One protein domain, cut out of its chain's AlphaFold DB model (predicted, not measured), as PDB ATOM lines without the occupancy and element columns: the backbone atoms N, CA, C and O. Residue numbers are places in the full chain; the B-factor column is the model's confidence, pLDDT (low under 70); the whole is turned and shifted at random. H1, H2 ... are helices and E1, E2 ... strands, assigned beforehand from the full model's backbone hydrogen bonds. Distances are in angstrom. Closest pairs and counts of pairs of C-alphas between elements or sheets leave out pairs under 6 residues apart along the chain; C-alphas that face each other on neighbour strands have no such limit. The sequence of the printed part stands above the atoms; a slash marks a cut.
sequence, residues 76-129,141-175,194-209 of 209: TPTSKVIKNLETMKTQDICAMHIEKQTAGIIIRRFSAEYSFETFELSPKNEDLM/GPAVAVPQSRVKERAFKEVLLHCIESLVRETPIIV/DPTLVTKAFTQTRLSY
ATOM      1  N   THR A  76      96.081   6.738 158.959       68.25
ATOM      2  CA  THR A  76      95.314   7.939 159.309       68.25
ATOM      3  C   THR A  76      96.120   8.818 160.274       68.25
ATOM      4  O   THR A  76      96.862   8.273 161.101       68.25
ATOM      5  N   PRO A  77      95.961  10.155 160.249       67.56
ATOM      6  CA  PRO A  77      96.622  11.047 161.206       67.56
ATOM      7  C   PRO A  77      96.476  10.553 162.658       67.56
ATOM      8  O   PRO A  77      97.444  10.515 163.416       67.56
ATOM      9  N   THR A  78      95.292  10.053 163.013       69.56
ATOM     10  CA  THR A  78      94.978   9.505 164.335       69.56
ATOM     11  C   THR A  78      95.777   8.247 164.687       69.56
ATOM     12  O   THR A  78      96.317   8.140 165.790       69.56
ATOM     13  N   SER A  79      95.916   7.303 163.752       71.69
ATOM     14  CA  SER A  79      96.700   6.079 163.970       71.69
ATOM     15  C   SER A  79      98.196   6.367 164.158       71.69
ATOM     16  O   SER A  79      98.862   5.690 164.947       71.69
ATOM     17  N   LYS A  80      98.722   7.419 163.508       75.00
ATOM     18  CA  LYS A  80     100.099   7.889 163.731       75.00
ATOM     19  C   LYS A  80     100.286   8.416 165.148       75.00
ATOM     20  O   LYS A  80     101.297   8.101 165.760       75.00
ATOM     21  N   VAL A  81      99.314   9.142 165.706       77.56
ATOM     22  CA  VAL A  81      99.409   9.638 167.093       77.56
ATOM     23  C   VAL A  81      99.479   8.499 168.094       77.56
ATOM     24  O   VAL A  81     100.345   8.527 168.960       77.56
ATOM     25  N   ILE A  82      98.630   7.478 167.966       79.75
ATOM     26  CA  ILE A  82      98.684   6.331 168.881       79.75
ATOM     27  C   ILE A  82     100.028   5.610 168.775       79.75
ATOM     28  O   ILE A  82     100.663   5.351 169.797       79.75
ATOM     29  N   LYS A  83     100.503   5.361 167.549       80.88
ATOM     30  CA  LYS A  83     101.824   4.764 167.324       80.88
ATOM     31  C   LYS A  83     102.939   5.617 167.935       80.88
ATOM     32  O   LYS A  83     103.823   5.079 168.595       80.88
ATOM     33  N   ASN A  84     102.883   6.936 167.760       82.75
ATOM     34  CA  ASN A  84     103.864   7.863 168.316       82.75
ATOM     35  C   ASN A  84     103.834   7.845 169.848       82.75
ATOM     36  O   ASN A  84     104.883   7.745 170.471       82.75
ATOM     37  N   LEU A  85     102.658   7.849 170.481       85.81
ATOM     38  CA  LEU A  85     102.546   7.779 171.944       85.81
ATOM     39  C   LEU A  85     103.237   6.542 172.535       85.81
ATOM     40  O   LEU A  85     103.807   6.625 173.625       85.81
ATOM     41  N   GLU A  86     103.202   5.415 171.822       84.31
ATOM     42  CA  GLU A  86     103.839   4.160 172.231       84.31
ATOM     43  C   GLU A  86     105.362   4.161 172.044       84.31
ATOM     44  O   GLU A  86     106.069   3.513 172.818       84.31
ATOM     45  N   THR A  87     105.874   4.883 171.045       87.50
ATOM     46  CA  THR A  87     107.300   4.877 170.676       87.50
ATOM     47  C   THR A  87     108.084   6.084 171.192       87.50
ATOM     48  O   THR A  87     109.316   6.028 171.230       87.50
ATOM     49  N   MET A  88     107.396   7.148 171.623       90.94
ATOM     50  CA  MET A  88     108.000   8.376 172.139       90.94
ATOM     51  C   MET A  88     108.895   8.119 173.358       90.94
ATOM     52  O   MET A  88     108.484   7.570 174.387       90.94
ATOM     53  N   LYS A  89     110.126   8.610 173.268       92.06
ATOM     54  CA  LYS A  89     111.121   8.661 174.338       92.06
ATOM     55  C   LYS A  89     111.012   9.974 175.104       92.06
ATOM     56  O   LYS A  89     110.400  10.941 174.660       92.06
ATOM     57  N   THR A  90     111.605  10.015 176.293       92.62
ATOM     58  CA  THR A  90     111.676  11.244 177.094       92.62
ATOM     59  C   THR A  90     112.259  12.389 176.271       92.62
ATOM     60  O   THR A  90     113.319  12.238 175.672       92.62
ATOM     61  N   GLN A  91     111.589  13.539 176.325       91.25
ATOM     62  CA  GLN A  91     111.827  14.760 175.554       91.25
ATOM     63  C   GLN A  91     111.338  14.741 174.100       91.25
ATOM     64  O   GLN A  91     111.425  15.784 173.456       91.25
ATOM     65  N   ASP A  92     110.792  13.640 173.583       92.44
ATOM     66  CA  ASP A  92     110.222  13.633 172.235       92.44
ATOM     67  C   ASP A  92     109.000  14.555 172.142       92.44
ATOM     68  O   ASP A  92     108.266  14.775 173.116       92.44
ATOM     69  N   ILE A  93     108.786  15.090 170.940       92.50
ATOM     70  CA  ILE A  93     107.677  15.979 170.614       92.50
ATOM     71  C   ILE A  93     106.980  15.422 169.374       92.50
ATOM     72  O   ILE A  93     107.622  15.158 168.363       92.50
ATOM     73  N   CYS A  94     105.666  15.260 169.455       90.50
ATOM     74  CA  CYS A  94     104.812  14.898 168.334       90.50
ATOM     75  C   CYS A  94     103.884  16.078 168.054       90.50
ATOM     76  O   CYS A  94     103.213  16.553 168.967       90.50
ATOM     77  N   ALA A  95     103.834  16.545 166.812       88.81
ATOM     78  CA  ALA A  95     102.922  17.601 166.393       88.81
ATOM     79  C   ALA A  95     101.950  17.075 165.339       88.81
ATOM     80  O   ALA A  95     102.298  16.232 164.515       88.81
ATOM     81  N   MET A  96     100.722  17.577 165.380       83.62
ATOM     82  CA  MET A  96      99.662  17.234 164.447       83.62
ATOM     83  C   MET A  96      98.900  18.489 164.047       83.62
ATOM     84  O   MET A  96      98.521  19.292 164.899       83.62
ATOM     85  N   HIS A  97      98.619  18.600 162.753       82.62
ATOM     86  CA  HIS A  97      97.677  19.565 162.211       82.62
ATOM     87  C   HIS A  97      96.300  18.907 162.054       82.62
ATOM     88  O   HIS A  97      96.167  17.889 161.375       82.62
ATOM     89  N   ILE A  98      95.277  19.492 162.677       78.25
ATOM     90  CA  ILE A  98      93.870  19.154 162.458       78.25
ATOM     91  C   ILE A  98      93.293  20.196 161.499       78.25
ATOM     92  O   ILE A  98      92.739  21.214 161.917       78.25
ATOM     93  N   GLU A  99      93.449  19.930 160.205       75.38
ATOM     94  CA  GLU A  99      93.118  20.852 159.108       75.38
ATOM     95  C   GLU A  99      91.675  21.360 159.188       75.38
ATOM     96  O   GLU A  99      91.432  22.566 159.236       75.38
ATOM     97  N   LYS A 100      90.715  20.440 159.344       73.50
ATOM     98  CA  LYS A 100      89.287  20.772 159.448       73.50
ATOM     99  C   LYS A 100      88.891  21.536 160.706       73.50
ATOM    100  O   LYS A 100      87.744  21.950 160.783       73.50
ATOM    101  N   GLN A 101      89.775  21.684 161.691       68.25
ATOM    102  CA  GLN A 101      89.534  22.527 162.867       68.25
ATOM    103  C   GLN A 101      90.366  23.801 162.858       68.25
ATOM    104  O   GLN A 101      90.269  24.597 163.788       68.25
ATOM    105  N   THR A 102      91.233  23.951 161.853       76.50
ATOM    106  CA  THR A 102      92.301  24.942 161.848       76.50
ATOM    107  C   THR A 102      93.002  24.968 163.208       76.50
ATOM    108  O   THR A 102      93.089  26.010 163.849       76.50
ATOM    109  N   ALA A 103      93.445  23.804 163.695       79.19
ATOM    110  CA  ALA A 103      94.031  23.659 165.027       79.19
ATOM    111  C   ALA A 103      95.265  22.753 165.021       79.19
ATOM    112  O   ALA A 103      95.400  21.856 164.188       79.19
ATOM    113  N   GLY A 104      96.160  22.977 165.977       83.50
ATOM    114  CA  GLY A 104      97.337  22.158 166.220       83.50
ATOM    115  C   GLY A 104      97.228  21.393 167.535       83.50
ATOM    116  O   GLY A 104      96.712  21.915 168.527       83.50
ATOM    117  N   ILE A 105      97.758  20.171 167.549       85.38
ATOM    118  CA  ILE A 105      98.056  19.425 168.774       85.38
ATOM    119  C   ILE A 105      99.567  19.241 168.865       85.38
ATOM    120  O   ILE A 105     100.189  18.748 167.925       85.38
ATOM    121  N   ILE A 106     100.152  19.595 170.007       90.12
ATOM    122  CA  ILE A 106     101.525  19.251 170.374       90.12
ATOM    123  C   ILE A 106     101.472  18.308 171.571       90.12
ATOM    124  O   ILE A 106     100.895  18.620 172.608       90.12
ATOM    125  N   ILE A 107     102.106  17.151 171.436       91.56
ATOM    126  CA  ILE A 107     102.270  16.176 172.504       91.56
ATOM    127  C   ILE A 107     103.745  16.148 172.878       91.56
ATOM    128  O   ILE A 107     104.599  15.909 172.024       91.56
ATOM    129  N   ARG A 108     104.061  16.367 174.154       93.62
ATOM    130  CA  ARG A 108     105.434  16.301 174.672       93.62
ATOM    131  C   ARG A 108     105.568  15.158 175.651       93.62
ATOM    132  O   ARG A 108     104.772  15.041 176.581       93.62
ATOM    133  N   ARG A 109     106.612  14.352 175.489       94.25
ATOM    134  CA  ARG A 109     106.933  13.282 176.429       94.25
ATOM    135  C   ARG A 109     107.893  13.788 177.505       94.25
ATOM    136  O   ARG A 109     109.040  14.117 177.219       94.25
ATOM    137  N   PHE A 110     107.457  13.786 178.760       94.00
ATOM    138  CA  PHE A 110     108.313  14.032 179.927       94.00
ATOM    139  C   PHE A 110     108.763  12.713 180.560       94.00
ATOM    140  O   PHE A 110     108.538  11.647 179.999       94.00
ATOM    141  N   SER A 111     109.443  12.742 181.706       94.25
ATOM    142  CA  SER A 111     109.893  11.512 182.376       94.25
ATOM    143  C   SER A 111     108.712  10.684 182.903       94.25
ATOM    144  O   SER A 111     108.615   9.492 182.615       94.25
ATOM    145  N   ALA A 112     107.776  11.318 183.612       94.25
ATOM    146  CA  ALA A 112     106.654  10.650 184.279       94.25
ATOM    147  C   ALA A 112     105.296  10.837 183.577       94.25
ATOM    148  O   ALA A 112     104.339  10.135 183.895       94.25
ATOM    149  N   GLU A 113     105.208  11.741 182.604       94.50
ATOM    150  CA  GLU A 113     103.932  12.173 182.021       94.50
ATOM    151  C   GLU A 113     104.052  12.554 180.542       94.50
ATOM    152  O   GLU A 113     105.142  12.540 179.958       94.50
ATOM    153  N   TYR A 114     102.906  12.860 179.944       93.69
ATOM    154  CA  TYR A 114     102.765  13.478 178.635       93.69
ATOM    155  C   TYR A 114     102.011  14.798 178.806       93.69
ATOM    156  O   TYR A 114     101.003  14.829 179.510       93.69
ATOM    157  N   SER A 115     102.480  15.862 178.157       92.62
ATOM    158  CA  SER A 115     101.707  17.101 177.991       92.62
ATOM    159  C   SER A 115     100.986  17.051 176.657       92.62
ATOM    160  O   SER A 115     101.615  16.748 175.644       92.62
ATOM    161  N   PHE A 116      99.695  17.356 176.666       89.25
ATOM    162  CA  PHE A 116      98.867  17.550 175.484       89.25
ATOM    163  C   PHE A 116      98.504  19.032 175.403       89.25
ATOM    164  O   PHE A 116      97.745  19.532 176.229       89.25
ATOM    165  N   GLU A 117      99.075  19.730 174.430       87.25
ATOM    166  CA  GLU A 117      98.871  21.150 174.152       87.25
ATOM    167  C   GLU A 117      98.009  21.294 172.900       87.25
ATOM    168  O   GLU A 117      98.348  20.753 171.847       87.25
ATOM    169  N   THR A 118      96.915  22.046 172.993       80.88
ATOM    170  CA  THR A 118      96.042  22.343 171.848       80.88
ATOM    171  C   THR A 118      95.986  23.839 171.598       80.88
ATOM    172  O   THR A 118      95.960  24.624 172.546       80.88
ATOM    173  N   PHE A 119      95.958  24.251 170.333       78.31
ATOM    174  CA  PHE A 119      95.845  25.664 169.979       78.31
ATOM    175  C   PHE A 119      95.210  25.871 168.612       78.31
ATOM    176  O   PHE A 119      95.342  25.053 167.705       78.31
ATOM    177  N   GLU A 120      94.554  27.011 168.463       77.62
ATOM    178  CA  GLU A 120      93.901  27.430 167.233       77.62
ATOM    179  C   GLU A 120      94.944  27.969 166.237       77.62
ATOM    180  O   GLU A 120      95.717  28.854 166.566       77.62
ATOM    181  N   LEU A 121      95.011  27.495 164.997       76.38
ATOM    182  CA  LEU A 121      95.940  28.003 163.976       76.38
ATOM    183  C   LEU A 121      95.435  29.296 163.326       76.38
ATOM    184  O   LEU A 121      96.240  30.168 162.999       76.38
ATOM    185  N   SER A 122      94.119  29.499 163.259       76.50
ATOM    186  CA  SER A 122      93.489  30.744 162.814       76.50
ATOM    187  C   SER A 122      92.827  31.478 163.983       76.50
ATOM    188  O   SER A 122      92.374  30.856 164.948       76.50
ATOM    189  N   PRO A 123      92.813  32.820 163.961       72.75
ATOM    190  CA  PRO A 123      91.989  33.583 164.886       72.75
ATOM    191  C   PRO A 123      90.504  33.429 164.539       72.75
ATOM    192  O   PRO A 123      90.156  33.106 163.401       72.75
ATOM    193  N   LYS A 124      89.623  33.719 165.500       72.38
ATOM    194  CA  LYS A 124      88.187  33.789 165.222       72.38
ATOM    195  C   LYS A 124      87.887  34.974 164.305       72.38
ATOM    196  O   LYS A 124      88.528  36.021 164.414       72.38
ATOM    197  N   ASN A 125      86.876  34.837 163.446       70.19
ATOM    198  CA  ASN A 125      86.427  35.935 162.584       70.19
ATOM    199  C   ASN A 125      86.023  37.167 163.408       70.19
ATOM    200  O   ASN A 125      86.363  38.286 163.042       70.19
ATOM    201  N   GLU A 126      85.375  36.971 164.557       75.19
ATOM    202  CA  GLU A 126      85.036  38.060 165.478       75.19
ATOM    203  C   GLU A 126      86.280  38.827 165.953       75.19
ATOM    204  O   GLU A 126      86.314  40.055 165.860       75.19
ATOM    205  N   ASP A 127      87.331  38.123 166.382       78.38
ATOM    206  CA  ASP A 127      88.578  38.749 166.831       78.38
ATOM    207  C   ASP A 127      89.241  39.545 165.698       78.38
ATOM    208  O   ASP A 127      89.765  40.637 165.927       78.38
ATOM    209  N   LEU A 128      89.195  39.033 164.461       78.38
ATOM    210  CA  LEU A 128      89.704  39.736 163.280       78.38
ATOM    211  C   LEU A 128      88.912  41.011 162.976       78.38
ATOM    212  O   LEU A 128      89.508  42.043 162.678       78.38
ATOM    213  N   MET A 129      87.584  40.936 163.038       79.44
ATOM    214  CA  MET A 129      86.702  42.037 162.644       79.44
ATOM    215  C   MET A 129      86.608  43.136 163.705       79.44
ATOM    216  O   MET A 129      86.371  44.294 163.366       79.44
ATOM    217  N   GLY A 141      98.129  27.146 173.452       71.25
ATOM    218  CA  GLY A 141      96.940  27.269 174.296       71.25
ATOM    219  C   GLY A 141      97.036  26.398 175.561       71.25
ATOM    220  O   GLY A 141      98.131  25.991 175.956       71.25
ATOM    221  N   PRO A 142      95.911  26.102 176.233       72.50
ATOM    222  CA  PRO A 142      95.901  25.261 177.427       72.50
ATOM    223  C   PRO A 142      96.590  23.906 177.213       72.50
ATOM    224  O   PRO A 142      96.470  23.287 176.154       72.50
ATOM    225  N   ALA A 143      97.280  23.433 178.254       82.56
ATOM    226  CA  ALA A 143      97.980  22.154 178.267       82.56
ATOM    227  C   ALA A 143      97.415  21.224 179.347       82.56
ATOM    228  O   ALA A 143      97.125  21.656 180.467       82.56
ATOM    229  N   VAL A 144      97.290  19.936 179.028       86.25
ATOM    230  CA  VAL A 144      96.867  18.889 179.965       86.25
ATOM    231  C   VAL A 144      98.009  17.901 180.171       86.25
ATOM    232  O   VAL A 144      98.451  17.250 179.228       86.25
ATOM    233  N   ALA A 145      98.460  17.764 181.417       90.81
ATOM    234  CA  ALA A 145      99.427  16.746 181.812       90.81
ATOM    235  C   ALA A 145      98.710  15.439 182.183       90.81
ATOM    236  O   ALA A 145      97.793  15.435 183.009       90.81
ATOM    237  N   VAL A 146      99.135  14.326 181.583       90.62
ATOM    238  CA  VAL A 146      98.594  12.985 181.835       90.62
ATOM    239  C   VAL A 146      99.731  12.043 182.241       90.62
ATOM    240  O   VAL A 146     100.694  11.891 181.481       90.62
ATOM    241  N   PRO A 147      99.642  11.366 183.402       94.19
ATOM    242  CA  PRO A 147     100.654  10.406 183.828       94.19
ATOM    243  C   PRO A 147     100.884   9.301 182.794       94.19
ATOM    244  O   PRO A 147      99.944   8.794 182.180       94.19
ATOM    245  N   GLN A 148     102.133   8.854 182.653       93.00
ATOM    246  CA  GLN A 148     102.494   7.779 181.727       93.00
ATOM    247  C   GLN A 148     101.708   6.488 182.003       93.00
ATOM    248  O   GLN A 148     101.403   5.752 181.067       93.00
ATOM    249  N   SER A 149     101.384   6.203 183.268       93.44
ATOM    250  CA  SER A 149     100.557   5.052 183.646       93.44
ATOM    251  C   SER A 149      99.189   5.092 182.966       93.44
ATOM    252  O   SER A 149      98.810   4.102 182.351       93.44
ATOM    253  N   ARG A 150      98.514   6.250 182.980       90.75
ATOM    254  CA  ARG A 150      97.228   6.469 182.303       90.75
ATOM    255  C   ARG A 150      97.349   6.378 180.785       90.75
ATOM    256  O   ARG A 150      96.552   5.693 180.162       90.75
ATOM    257  N   VAL A 151      98.373   6.991 180.184       89.38
ATOM    258  CA  VAL A 151      98.571   6.949 178.718       89.38
ATOM    259  C   VAL A 151      98.798   5.520 178.200       89.38
ATOM    260  O   VAL A 151      98.426   5.199 177.074       89.38
ATOM    261  N   LYS A 152      99.377   4.633 179.022       89.75
ATOM    262  CA  LYS A 152      99.570   3.216 178.678       89.75
ATOM    263  C   LYS A 152      98.281   2.395 178.712       89.75
ATOM    264  O   LYS A 152      98.249   1.316 178.117       89.75
ATOM    265  N   GLU A 153      97.238   2.867 179.388       90.94
ATOM    266  CA  GLU A 153      95.968   2.153 179.470       90.94
ATOM    267  C   GLU A 153      95.303   2.097 178.095       90.94
ATOM    268  O   GLU A 153      95.132   3.107 177.411       90.94
ATOM    269  N   ARG A 154      94.889   0.893 177.689       90.38
ATOM    270  CA  ARG A 154      94.205   0.682 176.409       90.38
ATOM    271  C   ARG A 154      92.949   1.550 176.284       90.38
ATOM    272  O   ARG A 154      92.781   2.200 175.259       90.38
ATOM    273  N   ALA A 155      92.139   1.614 177.340       88.12
ATOM    274  CA  ALA A 155      90.911   2.406 177.367       88.12
ATOM    275  C   ALA A 155      91.179   3.904 177.139       88.12
ATOM    276  O   ALA A 155      90.468   4.551 176.377       88.12
ATOM    277  N   PHE A 156      92.244   4.451 177.737       86.88
ATOM    278  CA  PHE A 156      92.628   5.845 177.515       86.88
ATOM    279  C   PHE A 156      93.003   6.096 176.049       86.88
ATOM    280  O   PHE A 156      92.534   7.061 175.449       86.88
ATOM    281  N   LYS A 157      93.812   5.210 175.453       87.38
ATOM    282  CA  LYS A 157      94.203   5.320 174.039       87.38
ATOM    283  C   LYS A 157      93.000   5.230 173.099       87.38
ATOM    284  O   LYS A 157      92.961   5.970 172.125       87.38
ATOM    285  N   GLU A 158      92.024   4.376 173.398       85.06
ATOM    286  CA  GLU A 158      90.780   4.252 172.623       85.06
ATOM    287  C   GLU A 158      89.938   5.538 172.687       85.06
ATOM    288  O   GLU A 158      89.504   6.039 171.649       85.06
ATOM    289  N   VAL A 159      89.775   6.132 173.875       84.56
ATOM    290  CA  VAL A 159      89.063   7.415 174.040       84.56
ATOM    291  C   VAL A 159      89.791   8.552 173.321       84.56
ATOM    292  O   VAL A 159      89.163   9.344 172.618       84.56
ATOM    293  N   LEU A 160      91.117   8.624 173.458       84.50
ATOM    294  CA  LEU A 160      91.931   9.638 172.792       84.50
ATOM    295  C   LEU A 160      91.857   9.511 171.263       84.50
ATOM    296  O   LEU A 160      91.691  10.518 170.576       84.50
ATOM    297  N   LEU A 161      91.943   8.283 170.739       83.00
ATOM    298  CA  LEU A 161      91.793   7.988 169.314       83.00
ATOM    299  C   LEU A 161      90.435   8.489 168.807       83.00
ATOM    300  O   LEU A 161      90.391   9.264 167.855       83.00
ATOM    301  N   HIS A 162      89.347   8.119 169.486       82.12
ATOM    302  CA  HIS A 162      87.997   8.546 169.122       82.12
ATOM    303  C   HIS A 162      87.843  10.074 169.152       82.12
ATOM    304  O   HIS A 162      87.233  10.663 168.257       82.12
ATOM    305  N   CYS A 163      88.414  10.738 170.163       79.81
ATOM    306  CA  CYS A 163      88.400  12.194 170.269       79.81
ATOM    307  C   CYS A 163      89.093  12.849 169.066       79.81
ATOM    308  O   CYS A 163      88.516  13.723 168.423       79.81
ATOM    309  N   ILE A 164      90.308  12.411 168.726       79.44
ATOM    310  CA  ILE A 164      91.067  12.967 167.598       79.44
ATOM    311  C   ILE A 164      90.371  12.649 166.264       79.44
ATOM    312  O   ILE A 164      90.264  13.529 165.416       79.44
ATOM    313  N   GLU A 165      89.835  11.439 166.077       81.25
ATOM    314  CA  GLU A 165      89.059  11.081 164.878       81.25
ATOM    315  C   GLU A 165      87.831  11.963 164.689       81.25
ATOM    316  O   GLU A 165      87.552  12.389 163.569       81.25
ATOM    317  N   SER A 166      87.120  12.260 165.777       77.12
ATOM    318  CA  SER A 166      85.960  13.150 165.738       77.12
ATOM    319  C   SER A 166      86.380  14.550 165.286       77.12
ATOM    320  O   SER A 166      85.791  15.086 164.352       77.12
ATOM    321  N   LEU A 167      87.478  15.087 165.834       74.56
ATOM    322  CA  LEU A 167      88.024  16.392 165.435       74.56
ATOM    323  C   LEU A 167      88.511  16.430 163.975       74.56
ATOM    324  O   LEU A 167      88.347  17.440 163.295       74.56
ATOM    325  N   VAL A 168      89.099  15.339 163.476       74.81
ATOM    326  CA  VAL A 168      89.557  15.226 162.079       74.81
ATOM    327  C   VAL A 168      88.377  15.097 161.107       74.81
ATOM    328  O   VAL A 168      88.435  15.612 159.988       74.81
ATOM    329  N   ARG A 169      87.307  14.393 161.496       69.44
ATOM    330  CA  ARG A 169      86.167  14.091 160.619       69.44
ATOM    331  C   ARG A 169      85.156  15.228 160.559       69.44
ATOM    332  O   ARG A 169      84.724  15.581 159.457       69.44
ATOM    333  N   GLU A 170      84.755  15.735 161.715       59.06
ATOM    334  CA  GLU A 170      83.606  16.621 161.873       59.06
ATOM    335  C   GLU A 170      84.037  18.062 161.649       59.06
ATOM    336  O   GLU A 170      84.890  18.561 162.361       59.06
ATOM    337  N   THR A 171      83.449  18.751 160.674       53.03
ATOM    338  CA  THR A 171      83.437  20.217 160.672       53.03
ATOM    339  C   THR A 171      82.224  20.609 161.507       53.03
ATOM    340  O   THR A 171      81.100  20.396 161.047       53.03
ATOM    341  N   PRO A 172      82.391  21.089 162.747       47.97
ATOM    342  CA  PRO A 172      81.258  21.532 163.533       47.97
ATOM    343  C   PRO A 172      80.594  22.682 162.779       47.97
ATOM    344  O   PRO A 172      81.225  23.695 162.485       47.97
ATOM    345  N   ILE A 173      79.322  22.506 162.427       41.06
ATOM    346  CA  ILE A 173      78.486  23.602 161.948       41.06
ATOM    347  C   ILE A 173      78.208  24.457 163.184       41.06
ATOM    348  O   ILE A 173      77.323  24.131 163.976       41.06
ATOM    349  N   ILE A 174      78.985  25.519 163.396       42.88
ATOM    350  CA  ILE A 174      78.615  26.517 164.399       42.88
ATOM    351  C   ILE A 174      77.494  27.350 163.798       42.88
ATOM    352  O   ILE A 174      77.696  28.207 162.943       42.88
ATOM    353  N   VAL A 175      76.276  27.047 164.236       34.91
ATOM    354  CA  VAL A 175      75.107  27.871 163.956       34.91
ATOM    355  C   VAL A 175      75.139  29.036 164.943       34.91
ATOM    356  O   VAL A 175      74.871  28.855 166.130       34.91
ATOM    357  N   ASP A 194      84.839  27.083 164.907       52.31
ATOM    358  CA  ASP A 194      85.100  27.647 166.235       52.31
ATOM    359  C   ASP A 194      86.262  26.849 166.798       52.31
ATOM    360  O   ASP A 194      86.083  25.717 167.270       52.31
ATOM    361  N   PRO A 195      87.465  27.422 166.771       49.12
ATOM    362  CA  PRO A 195      88.643  26.629 167.003       49.12
ATOM    363  C   PRO A 195      88.794  26.315 168.513       49.12
ATOM    364  O   PRO A 195      89.586  25.456 168.899       49.12
ATOM    365  N   THR A 196      87.903  26.855 169.372       56.28
ATOM    366  CA  THR A 196      87.785  26.464 170.791       56.28
ATOM    367  C   THR A 196      87.266  25.048 171.010       56.28
ATOM    368  O   THR A 196      87.368  24.547 172.130       56.28
ATOM    369  N   LEU A 197      86.705  24.385 169.996       59.03
ATOM    370  CA  LEU A 197      86.165  23.028 170.136       59.03
ATOM    371  C   LEU A 197      87.256  21.993 170.412       59.03
ATOM    372  O   LEU A 197      87.041  21.092 171.220       59.03
ATOM    373  N   VAL A 198      88.453  22.172 169.850       57.91
ATOM    374  CA  VAL A 198      89.615  21.320 170.146       57.91
ATOM    375  C   VAL A 198      90.063  21.521 171.593       57.91
ATOM    376  O   VAL A 198      90.201  20.558 172.348       57.91
ATOM    377  N   THR A 199      90.197  22.780 172.013       58.25
ATOM    378  CA  THR A 199      90.560  23.140 173.386       58.25
ATOM    379  C   THR A 199      89.529  22.609 174.390       58.25
ATOM    380  O   THR A 199      89.897  22.039 175.418       58.25
ATOM    381  N   LYS A 200      88.227  22.711 174.087       59.72
ATOM    382  CA  LYS A 200      87.136  22.155 174.906       59.72
ATOM    383  C   LYS A 200      87.157  20.631 174.941       59.72
ATOM    384  O   LYS A 200      87.029  20.083 176.024       59.72
ATOM    385  N   ALA A 201      87.374  19.945 173.819       60.09
ATOM    386  CA  ALA A 201      87.420  18.483 173.787       60.09
ATOM    387  C   ALA A 201      88.499  17.934 174.736       60.09
ATOM    388  O   ALA A 201      88.225  17.051 175.546       60.09
ATOM    389  N   PHE A 202      89.698  18.521 174.738       60.25
ATOM    390  CA  PHE A 202      90.784  18.076 175.619       60.25
ATOM    391  C   PHE A 202      90.636  18.534 177.078       60.25
ATOM    392  O   PHE A 202      91.066  17.828 177.990       60.25
ATOM    393  N   THR A 203      90.003  19.685 177.331       55.34
ATOM    394  CA  THR A 203      89.823  20.215 178.697       55.34
ATOM    395  C   THR A 203      88.561  19.695 179.398       55.34
ATOM    396  O   THR A 203      88.597  19.472 180.607       55.34
ATOM    397  N   GLN A 204      87.466  19.442 178.671       51.28
ATOM    398  CA  GLN A 204      86.198  18.919 179.206       51.28
ATOM    399  C   GLN A 204      86.183  17.394 179.358       51.28
ATOM    400  O   GLN A 204      85.468  16.890 180.221       51.28
ATOM    401  N   THR A 205      87.045  16.656 178.643       47.16
ATOM    402  CA  THR A 205      87.282  15.218 178.910       47.16
ATOM    403  C   THR A 205      87.818  14.969 180.336       47.16
ATOM    404  O   THR A 205      87.885  13.837 180.803       47.16
ATOM    405  N   ARG A 206      88.131  16.031 181.092       42.09
ATOM    406  CA  ARG A 206      88.502  15.981 182.509       42.09
ATOM    407  C   ARG A 206      87.323  15.827 183.489       42.09
ATOM    408  O   ARG A 206      87.549  15.886 184.692       42.09
ATOM    409  N   LEU A 207      86.087  15.631 183.023       33.62
ATOM    410  CA  LEU A 207      84.912  15.451 183.889       33.62
ATOM    411  C   LEU A 207      84.054  14.258 183.453       33.62
ATOM    412  O   LEU A 207      82.940  14.428 182.974       33.62
ATOM    413  N   SER A 208      84.573  13.047 183.635       34.53
ATOM    414  CA  SER A 208      83.798  11.818 183.853       34.53
ATOM    415  C   SER A 208      84.766  10.750 184.367       34.53
ATOM    416  O   SER A 208      85.680  10.387 183.631       34.53
ATOM    417  N   TYR A 209      84.525  10.258 185.588       33.06
ATOM    418  CA  TYR A 209      85.259   9.234 186.361       33.06
ATOM    419  C   TYR A 209      86.400   9.720 187.263       33.06
ATOM    420  O   TYR A 209      87.545   9.908 186.792       33.06
TER     421      TYR A 209
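AT A GLANCE: This is residues 76 to 129, 141 to 175 and 194 to 209 of the 209 residues of an uncharacterized protein of Sclerotinia sclerotiorum (strain ATCC 18683 / 1980 / Ss-1) (UniProt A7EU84). The model is a twisted sheet of four strands with helices H1, H4 and H5 over one face and the other face bare. H1 is over E1 and E2, H5 over E3, and the long H4 lies between H1 and H5, while the small H2 lies off beyond one end of the sheet. The 105 printed residues include five named helices and four named strands, in the order H1 E1 E2 E3 H2 E4 H3 H4 H5; the sheet runs E1 E2 E3 E4, antiparallel throughout, and the class is mixed. The whole is compact, with a radius of gyration of the C-alphas of 14.0 A, and elongated, spanning 43 by 27 by 25 A.

IN THESE COORDINATES: Find C-alpha 77 at (96.622, 11.047, 161.206); from there H1, residues 77 to 87, runs 15.5 A. Read on to E1, residues 93 to 98, 16.3 A; E2, residues 103 to 109, 20.1 A; and E3, residues 113 to 120, 23.5 A. H2 is residues 125 to 129. After the first cut come E4, residues 143 to 147, 13.3 A, and H3, residues 148 to 151. H4, residues 154 to 169, is 22.2 A long and starts at C-alpha 154 at (94.205, 0.682, 176.409). H5, residues 196 to 204, is 11.4 A long and ends at C-alpha 204 at (86.198, 18.919, 179.206).

HOW THE PARTS SIT: Look first at E1, E2 and E3, a meander, each strand the antiparallel neighbour of the one before. In the hairpin of E1 and E2, N 96 and O 105 are 2.9 A apart, within hydrogen-bond range; in that of E2 and E3, so are N 106 and O 117, at 2.8 A. Edge strand E4 is antiparallel to E3, with N 146 and O 114 at 2.8 A. H1, H4 and H5 on one face make two layers, helices over a sheet. H1 runs along the strands at a height over the sheet of 9.6 A; its closest C-alphas to E1 are those of Asn 84 and Cys 94, 7.1 A. H5 also runs along them, at a height of 8.4 A; Thr 118 and Thr 199 hold its closest C-alphas to E3, 5.7 A. H1 and H4 touch, with the C-alphas of Thr 78 and Leu 161 closest at 6.1 A, at a shallow tilt of 30 degrees, opposite ways. H4 and H5 are close but not clearly touching, with the C-alphas of Leu 167 and Val 198 closest at 7.0 A. H3 only grazes the sheet, and H2 is not on it. Every O i to N i+4 pair is within hydrogen-bond range in H1, H2, H4 and H5; H3 is too short for such a pair.

THE WHOLE: The C-alphas farthest apart, Met 129 and Ser 149, are 44.7 A from each other. Residues 130 to 140 and 176 to 193 are not printed, with gaps of 21.4 A and 10.3 A between C-alphas; the links printed whole are tight. Confidence is low, under 70, at residues 76 to 78, 101, 169 to 175 and 194 to 209.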